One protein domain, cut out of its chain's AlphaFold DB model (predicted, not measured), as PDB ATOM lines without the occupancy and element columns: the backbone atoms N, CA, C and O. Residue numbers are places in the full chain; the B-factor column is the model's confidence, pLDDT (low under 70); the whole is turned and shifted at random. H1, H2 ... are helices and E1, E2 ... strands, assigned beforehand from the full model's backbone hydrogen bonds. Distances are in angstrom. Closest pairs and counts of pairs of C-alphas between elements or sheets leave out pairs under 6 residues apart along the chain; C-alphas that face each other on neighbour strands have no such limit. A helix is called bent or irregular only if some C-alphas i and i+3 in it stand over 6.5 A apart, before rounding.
ATOM      1  N   LEU A   3      86.346 188.568  21.741       90.88
ATOM      2  CA  LEU A   3      87.235 188.127  22.819       90.88
ATOM      3  C   LEU A   3      86.736 186.799  23.383       90.88
ATOM      4  O   LEU A   3      85.550 186.659  23.683       90.88
ATOM      5  N   GLN A   4      87.651 185.852  23.559       88.38
ATOM      6  CA  GLN A   4      87.381 184.562  24.181       88.38
ATOM      7  C   GLN A   4      87.988 184.553  25.587       88.38
ATOM      8  O   GLN A   4      89.174 184.836  25.748       88.38
ATOM      9  N   GLY A   5      87.155 184.288  26.588       87.81
ATOM     10  CA  GLY A   5      87.571 183.980  27.954       87.81
ATOM     11  C   GLY A   5      87.430 182.485  28.239       87.81
ATOM     12  O   GLY A   5      86.978 181.726  27.381       87.81
ATOM     13  N   ASP A   6      87.769 182.065  29.458       86.81
ATOM     14  CA  ASP A   6      87.807 180.641  29.834       86.81
ATOM     15  C   ASP A   6      86.449 179.933  29.699       86.81
ATOM     16  O   ASP A   6      86.383 178.758  29.351       86.81
ATOM     17  N   MET A   7      85.351 180.648  29.958       86.62
ATOM     18  CA  MET A   7      83.976 180.131  29.859       86.62
ATOM     19  C   MET A   7      83.021 181.158  29.239       86.62
ATOM     20  O   MET A   7      81.818 181.150  29.497       86.62
ATOM     21  N   SER A   8      83.555 182.102  28.467       89.25
ATOM     22  CA  SER A   8      82.772 183.205  27.921       89.25
ATOM     23  C   SER A   8      83.249 183.612  26.536       89.25
ATOM     24  O   SER A   8      84.429 183.541  26.198       89.25
ATOM     25  N   PHE A   9      82.304 184.087  25.730       90.06
ATOM     26  CA  PHE A   9      82.582 184.672  24.429       90.06
ATOM     27  C   PHE A   9      81.960 186.063  24.372       90.06
ATOM     28  O   PHE A   9      80.753 186.226  24.549       90.06
ATOM     29  N   HIS A  10      82.792 187.077  24.155       91.12
ATOM     30  CA  HIS A  10      82.380 188.471  24.199       91.12
ATOM     31  C   HIS A  10      82.390 189.075  22.801       91.12
ATOM     32  O   HIS A  10      83.424 189.154  22.132       91.12
ATOM     33  N   ILE A  11      81.225 189.572  22.396       90.81
ATOM     34  CA  ILE A  11      81.051 190.394  21.206       90.81
ATOM     35  C   ILE A  11      81.020 191.851  21.672       90.81
ATOM     36  O   ILE A  11      80.056 192.291  22.294       90.81
ATOM     37  N   LEU A  12      82.078 192.605  21.382       89.62
ATOM     38  CA  LEU A  12      82.204 194.007  21.789       89.62
ATOM     39  C   LEU A  12      82.106 194.958  20.597       89.62
ATOM     40  O   LEU A  12      82.528 194.627  19.482       89.62
ATOM     41  N   ASN A  13      81.626 196.175  20.870       85.56
ATOM     42  CA  ASN A  13      81.452 197.264  19.899       85.56
ATOM     43  C   ASN A  13      80.583 196.872  18.699       85.56
ATOM     44  O   ASN A  13      80.825 197.297  17.570       85.56
ATOM     45  N   TYR A  14      79.570 196.046  18.949       85.75
ATOM     46  CA  TYR A  14      78.583 195.663  17.955       85.75
ATOM     47  C   TYR A  14      77.504 196.749  17.834       85.75
ATOM     48  O   TYR A  14      76.379 196.609  18.301       85.75
ATOM     49  N   ASN A  15      77.902 197.877  17.248       80.19
ATOM     50  CA  ASN A  15      77.057 199.045  17.004       80.19
ATOM     51  C   ASN A  15      76.690 199.129  15.515       80.19
ATOM     52  O   ASN A  15      77.231 198.382  14.703       80.19
ATOM     53  N   SER A  16      75.809 200.055  15.127       68.00
ATOM     54  CA  SER A  16      75.509 200.312  13.706       68.00
ATOM     55  C   SER A  16      76.787 200.680  12.928       68.00
ATOM     56  O   SER A  16      77.554 201.502  13.435       68.00
ATOM     57  N   PRO A  17      77.059 200.091  11.738       63.75
ATOM     58  CA  PRO A  17      76.178 199.301  10.856       63.75
ATOM     59  C   PRO A  17      76.142 197.786  11.142       63.75
ATOM     60  O   PRO A  17      75.548 197.027  10.380       63.75
ATOM     61  N   GLY A  18      76.755 197.325  12.235       63.50
ATOM     62  CA  GLY A  18      76.806 195.917  12.635       63.50
ATOM     63  C   GLY A  18      75.436 195.242  12.655       63.50
ATOM     64  O   GLY A  18      75.327 194.122  12.178       63.50
ATOM     65  N   ALA A  19      74.374 195.950  13.058       67.06
ATOM     66  CA  ALA A  19      72.998 195.442  13.032       67.06
ATOM     67  C   ALA A  19      72.544 194.930  11.647       67.06
ATOM     68  O   ALA A  19      71.835 193.930  11.572       67.06
ATOM     69  N   THR A  20      72.990 195.552  10.550       78.12
ATOM     70  CA  THR A  20      72.703 195.090   9.180       78.12
ATOM     71  C   THR A  20      73.457 193.798   8.846       78.12
ATOM     72  O   THR A  20      72.966 192.965   8.090       78.12
ATOM     73  N   GLY A  21      74.634 193.600   9.443       81.50
ATOM     74  CA  GLY A  21      75.454 192.396   9.308       81.50
ATOM     75  C   GLY A  21      75.122 191.288  10.309       81.50
ATOM     76  O   GLY A  21      75.884 190.330  10.398       81.50
ATOM     77  N   ALA A  22      74.018 191.384  11.061       85.31
ATOM     78  CA  ALA A  22      73.745 190.468  12.170       85.31
ATOM     79  C   ALA A  22      73.669 189.007  11.777       85.31
ATOM     80  O   ALA A  22      74.227 188.161  12.472       85.31
ATOM     81  N   LEU A  23      73.033 188.711  10.653       85.19
ATOM     82  CA  LEU A  23      72.893 187.342  10.177       85.19
ATOM     83  C   LEU A  23      74.246 186.716   9.797       85.19
ATOM     84  O   LEU A  23      74.615 185.718  10.423       85.19
ATOM     85  N   PRO A  24      75.038 187.289   8.865       86.38
ATOM     86  CA  PRO A  24      76.340 186.719   8.530       86.38
ATOM     87  C   PRO A  24      77.316 186.734   9.715       86.38
ATOM     88  O   PRO A  24      78.091 185.795   9.887       86.38
ATOM     89  N   PHE A  25      77.247 187.745  10.582       88.25
ATOM     90  CA  PHE A  25      78.089 187.805  11.773       88.25
ATOM     91  C   PHE A  25      77.731 186.726  12.807       88.25
ATOM     92  O   PHE A  25      78.627 186.112  13.384       88.25
ATOM     93  N   SER A  26      76.444 186.434  12.999       88.50
ATOM     94  CA  SER A  26      76.000 185.347  13.882       88.50
ATOM     95  C   SER A  26      76.490 183.995  13.370       88.50
ATOM     96  O   SER A  26      77.048 183.216  14.142       88.50
ATOM     97  N   ALA A  27      76.370 183.745  12.061       89.56
ATOM     98  CA  ALA A  27      76.904 182.534  11.443       89.56
ATOM     99  C   ALA A  27      78.423 182.413  11.665       89.56
ATOM    100  O   ALA A  27      78.905 181.355  12.071       89.56
ATOM    101  N   HIS A  28      79.168 183.510  11.487       89.00
ATOM    102  CA  HIS A  28      80.606 183.549  11.757       89.00
ATOM    103  C   HIS A  28      80.945 183.165  13.205       89.00
ATOM    104  O   HIS A  28      81.812 182.320  13.423       89.00
ATOM    105  N   VAL A  29      80.256 183.750  14.192       90.25
ATOM    106  CA  VAL A  29      80.474 183.461  15.620       90.25
ATOM    107  C   VAL A  29      80.195 181.992  15.937       90.25
ATOM    108  O   VAL A  29      81.024 181.330  16.556       90.25
ATOM    109  N   VAL A  30      79.066 181.464  15.461       89.38
ATOM    110  CA  VAL A  30      78.686 180.051  15.623       89.38
ATOM    111  C   VAL A  30      79.765 179.140  15.021       89.38
ATOM    112  O   VAL A  30      80.252 178.231  15.686       89.38
ATOM    113  N   ASN A  31      80.236 179.421  13.806       88.94
ATOM    114  CA  ASN A  31      81.298 178.632  13.178       88.94
ATOM    115  C   ASN A  31      82.622 178.658  13.966       88.94
ATOM    116  O   ASN A  31      83.303 177.640  14.045       88.94
ATOM    117  N   GLN A  32      82.996 179.797  14.559       88.31
ATOM    118  CA  GLN A  32      84.214 179.901  15.374       88.31
ATOM    119  C   GLN A  32      84.125 179.051  16.642       88.31
ATOM    120  O   GLN A  32      85.042 178.296  16.954       88.31
ATOM    121  N   LEU A  33      83.001 179.137  17.352       87.88
ATOM    122  CA  LEU A  33      82.753 178.350  18.557       87.88
ATOM    123  C   LEU A  33      82.701 176.841  18.255       87.88
ATOM    124  O   LEU A  33      83.246 176.045  19.019       87.88
ATOM    125  N   HIS A  34      82.124 176.457  17.112       87.12
ATOM    126  CA  HIS A  34      82.147 175.076  16.634       87.12
ATOM    127  C   HIS A  34      83.579 174.587  16.364       87.12
ATOM    128  O   HIS A  34      83.980 173.540  16.867       87.12
ATOM    129  N   LYS A  35      84.392 175.373  15.643       86.00
ATOM    130  CA  LYS A  35      85.812 175.059  15.392       86.00
ATOM    131  C   LYS A  35      86.643 174.970  16.675       86.00
ATOM    132  O   LYS A  35      87.625 174.239  16.704       86.00
ATOM    133  N   ALA A  36      86.250 175.692  17.723       86.50
ATOM    134  CA  ALA A  36      86.867 175.618  19.044       86.50
ATOM    135  C   ALA A  36      86.438 174.377  19.858       86.50
ATOM    136  O   ALA A  36      86.918 174.197  20.974       86.50
ATOM    137  N   GLY A  37      85.540 173.534  19.333       86.88
ATOM    138  CA  GLY A  37      85.037 172.340  20.017       86.88
ATOM    139  C   GLY A  37      84.077 172.644  21.170       86.88
ATOM    140  O   GLY A  37      83.850 171.781  22.011       86.88
ATOM    141  N   LEU A  38      83.528 173.864  21.232       84.75
ATOM    142  CA  LEU A  38      82.648 174.294  22.325       84.75
ATOM    143  C   LEU A  38      81.196 173.837  22.143       84.75
ATOM    144  O   LEU A  38      80.450 173.786  23.117       84.75
ATOM    145  N   PHE A  39      80.792 173.507  20.915       79.81
ATOM    146  CA  PHE A  39      79.539 172.813  20.636       79.81
ATOM    147  C   PHE A  39      79.605 172.054  19.305       79.81
ATOM    148  O   PHE A  39      80.332 172.427  18.376       79.81
ATOM    149  N   GLU A  40      78.796 171.006  19.192       74.75
ATOM    150  CA  GLU A  40      78.540 170.324  17.927       74.75
ATOM    151  C   GLU A  40      77.451 171.085  17.172       74.75
ATOM    152  O   GLU A  40      76.364 171.323  17.697       74.75
ATOM    153  N   ASN A  41      77.758 171.549  15.961       67.88
ATOM    154  CA  ASN A  41      76.757 172.221  15.146       67.88
ATOM    155  C   ASN A  41      75.765 171.168  14.634       67.88
ATOM    156  O   ASN A  41      76.148 170.307  13.845       67.88
ATOM    157  N   GLU A  42      74.513 171.234  15.088       65.31
ATOM    158  CA  GLU A  42      73.488 170.223  14.792       65.31
ATOM    159  C   GLU A  42      73.218 170.063  13.285       65.31
ATOM    160  O   GLU A  42      72.813 168.988  12.846       65.31
ATOM    161  N   SER A  43      73.461 171.102  12.469       78.69
ATOM    162  CA  SER A  43      73.379 170.998  11.008       78.69
ATOM    163  C   SER A  43      74.148 172.110  10.286       78.69
ATOM    164  O   SER A  43      73.723 173.266  10.256       78.69
ATOM    165  N   MET A  44      75.246 171.755   9.609       80.06
ATOM    166  CA  MET A  44      75.940 172.666   8.677       80.06
ATOM    167  C   MET A  44      75.065 173.078   7.477       80.06
ATOM    168  O   MET A  44      75.335 174.094   6.839       80.06
ATOM    169  N   GLU A  45      73.992 172.330   7.220       85.94
ATOM    170  CA  GLU A  45      73.002 172.567   6.164       85.94
ATOM    171  C   GLU A  45      71.771 173.342   6.674       85.94
ATOM    172  O   GLU A  45      70.726 173.369   6.022       85.94
ATOM    173  N   ALA A  46      71.853 173.959   7.859       86.75
ATOM    174  CA  ALA A  46      70.752 174.736   8.417       86.75
ATOM    175  C   ALA A  46      70.324 175.882   7.476       86.75
ATOM    176  O   ALA A  46      71.148 176.673   7.003       86.75
ATOM    177  N   GLN A  47      69.009 175.987   7.256       87.56
ATOM    178  CA  GLN A  47      68.366 176.983   6.396       87.56
ATOM    179  C   GLN A  47      67.414 177.868   7.209       87.56
ATOM    180  O   GLN A  47      66.531 177.369   7.906       87.56
ATOM    181  N   CYS A  48      67.512 179.185   7.035       82.62
ATOM    182  CA  CYS A  48      66.538 180.154   7.531       82.62
ATOM    183  C   CYS A  48      66.155 181.136   6.415       82.62
ATOM    184  O   CYS A  48      66.919 182.037   6.071       82.62
ATOM    185  N   GLY A  49      64.971 180.971   5.816       86.94
ATOM    186  CA  GLY A  49      64.554 181.805   4.682       86.94
ATOM    187  C   GLY A  49      65.545 181.674   3.516       86.94
ATOM    188  O   GLY A  49      65.811 180.546   3.118       86.94
ATOM    189  N   PRO A  50      66.124 182.765   2.978       86.31
ATOM    190  CA  PRO A  50      67.146 182.692   1.928       86.31
ATOM    191  C   PRO A  50      68.559 182.363   2.450       86.31
ATOM    192  O   PRO A  50      69.483 182.244   1.654       86.31
ATOM    193  N   TRP A  51      68.757 182.239   3.765       85.69
ATOM    194  CA  TRP A  51      70.078 182.121   4.384       85.69
ATOM    195  C   TRP A  51      70.440 180.664   4.672       85.69
ATOM    196  O   TRP A  51      69.785 180.016   5.491       85.69
ATOM    197  N   LYS A  52      71.506 180.175   4.034       90.81
ATOM    198  CA  LYS A  52      72.120 178.867   4.294       90.81
ATOM    199  C   LYS A  52      73.415 179.017   5.062       90.81
ATOM    200  O   LYS A  52      74.273 179.803   4.664       90.81
ATOM    201  N   PHE A  53      73.562 178.267   6.151       89.50
ATOM    202  CA  PHE A  53      74.721 178.400   7.027       89.50
ATOM    203  C   PHE A  53      76.042 178.151   6.283       89.50
ATOM    204  O   PHE A  53      76.901 179.031   6.277       89.50
ATOM    205  N   ASN A  54      76.188 177.009   5.610       90.44
ATOM    206  CA  ASN A  54      77.371 176.674   4.811       90.44
ATOM    207  C   ASN A  54      77.698 177.735   3.745       90.44
ATOM    208  O   ASN A  54      78.827 178.220   3.711       90.44
ATOM    209  N   GLU A  55      76.720 178.172   2.951       92.56
ATOM    210  CA  GLU A  55      76.923 179.185   1.908       92.56
ATOM    211  C   GLU A  55      77.382 180.529   2.500       92.56
ATOM    212  O   GLU A  55      78.241 181.206   1.931       92.56
ATOM    213  N   ILE A  56      76.858 180.928   3.666       91.12
ATOM    214  CA  ILE A  56      77.320 182.132   4.374       91.12
ATOM    215  C   ILE A  56      78.780 181.970   4.805       91.12
ATOM    216  O   ILE A  56      79.588 182.868   4.572       91.12
ATOM    217  N   ILE A  57      79.136 180.837   5.418       90.19
ATOM    218  CA  ILE A  57      80.504 180.574   5.879       90.19
ATOM    219  C   ILE A  57      81.489 180.530   4.711       90.19
ATOM    220  O   ILE A  57      82.563 181.119   4.806       90.19
ATOM    221  N   GLU A  58      81.135 179.880   3.606       90.38
ATOM    222  CA  GLU A  58      81.951 179.851   2.394       90.38
ATOM    223  C   GLU A  58      82.184 181.252   1.832       90.38
ATOM    224  O   GLU A  58      83.316 181.593   1.503       90.38
ATOM    225  N   ASN A  59      81.142 182.085   1.759       89.31
ATOM    226  CA  ASN A  59      81.272 183.448   1.247       89.31
ATOM    227  C   ASN A  59      82.072 184.373   2.174       89.31
ATOM    228  O   ASN A  59      82.717 185.286   1.674       89.31
ATOM    229  N   LEU A  60      82.070 184.140   3.489       84.81
ATOM    230  CA  LEU A  60      82.899 184.894   4.439       84.81
ATOM    231  C   LEU A  60      84.388 184.517   4.393       84.81
ATOM    232  O   LEU A  60      85.212 185.284   4.882       84.81
ATOM    233  N   ASN A  61      84.725 183.336   3.866       78.12
ATOM    234  CA  ASN A  61      86.108 182.859   3.747       78.12
ATOM    235  C   ASN A  61      86.735 183.148   2.367       78.12
ATOM    236  O   ASN A  61      87.885 182.764   2.149       78.12
ATOM    237  N   LYS A  62      85.985 183.759   1.442       67.94
ATOM    238  CA  LYS A  62      86.494 184.272   0.160       67.94
ATOM    239  C   LYS A  62      87.097 185.659   0.349       67.94
ATOM    240  O   LYS A  62      88.120 185.922  -0.316       67.94
TER     241      LYS A  62
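What this domain is: This is residues 3 to 62 of the 62 residues of the protein "Dehydrogenase" of Nitrosopumilus sp (UniProt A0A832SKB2). A long kinked helix, H1, stands in the middle, with the short helix H2 crossing it on one side and a small two-stranded hairpin, E1 and E2, set off from it on the other. A long loop, residues 36 to 52, swings from the end of H1 round to H2, and residues 15 to 21 stick out. The printed part has 60 residues, with two named strands and then two named helices in the order E1, E2, H1, H2; the sheet, E1 - E2, is antiparallel, and the class is mixed, helices and strands. The whole is only just compact, close to loose, with a radius of gyration of the C-alphas of 12.3 A and spans of 33 by 30 by 21 A.

How they stand to each other: E1, residues 3 to 5, and E2, residues 8 to 11, form a hairpin, antiparallel at 166 degrees between their directions. N 5 and O 8 are 2.9 A apart and N 10 and O 3 2.8 A, both within hydrogen-bond range. H1, residues 18 to 35, is apart from E1. H2, residues 53 to 60, touches H1, about perpendicular at 74 degrees; their closest C-alphas, those of Pro 24 and Ile 56, are 6.3 A apart. H1 touches H2 with residues 24 to 31 alone. H2 is apart from E1 and E2. Every O i to N i+4 pair is within hydrogen-bond range in H2, and 12 of 14 in H1.

Where its parts are: E1 begins at C-alpha 3, (87.235, 188.127, 22.819). H1 measures 22.9 A from first to last C-alpha, E2 10.0 A, E1 6.6 A. H1 has a kink of 49 degrees near residue 25 and is irregular, with C-alphas 20 and 23 7.8 A apart. H2, 10.8 A long, ends at C-alpha 60, (82.899, 184.894, 4.439).

The domain as a whole: The two C-alphas farthest apart, those of Asp 6 and Pro 50, are 34.8 A apart. The printed part has no cut. The link from H1 to H2 is long; within it residues 47 to 48 pair with residues 51 to 52, antiparallel. The pLDDT is under 70 at residues 16 to 19, 41 to 42 and 62.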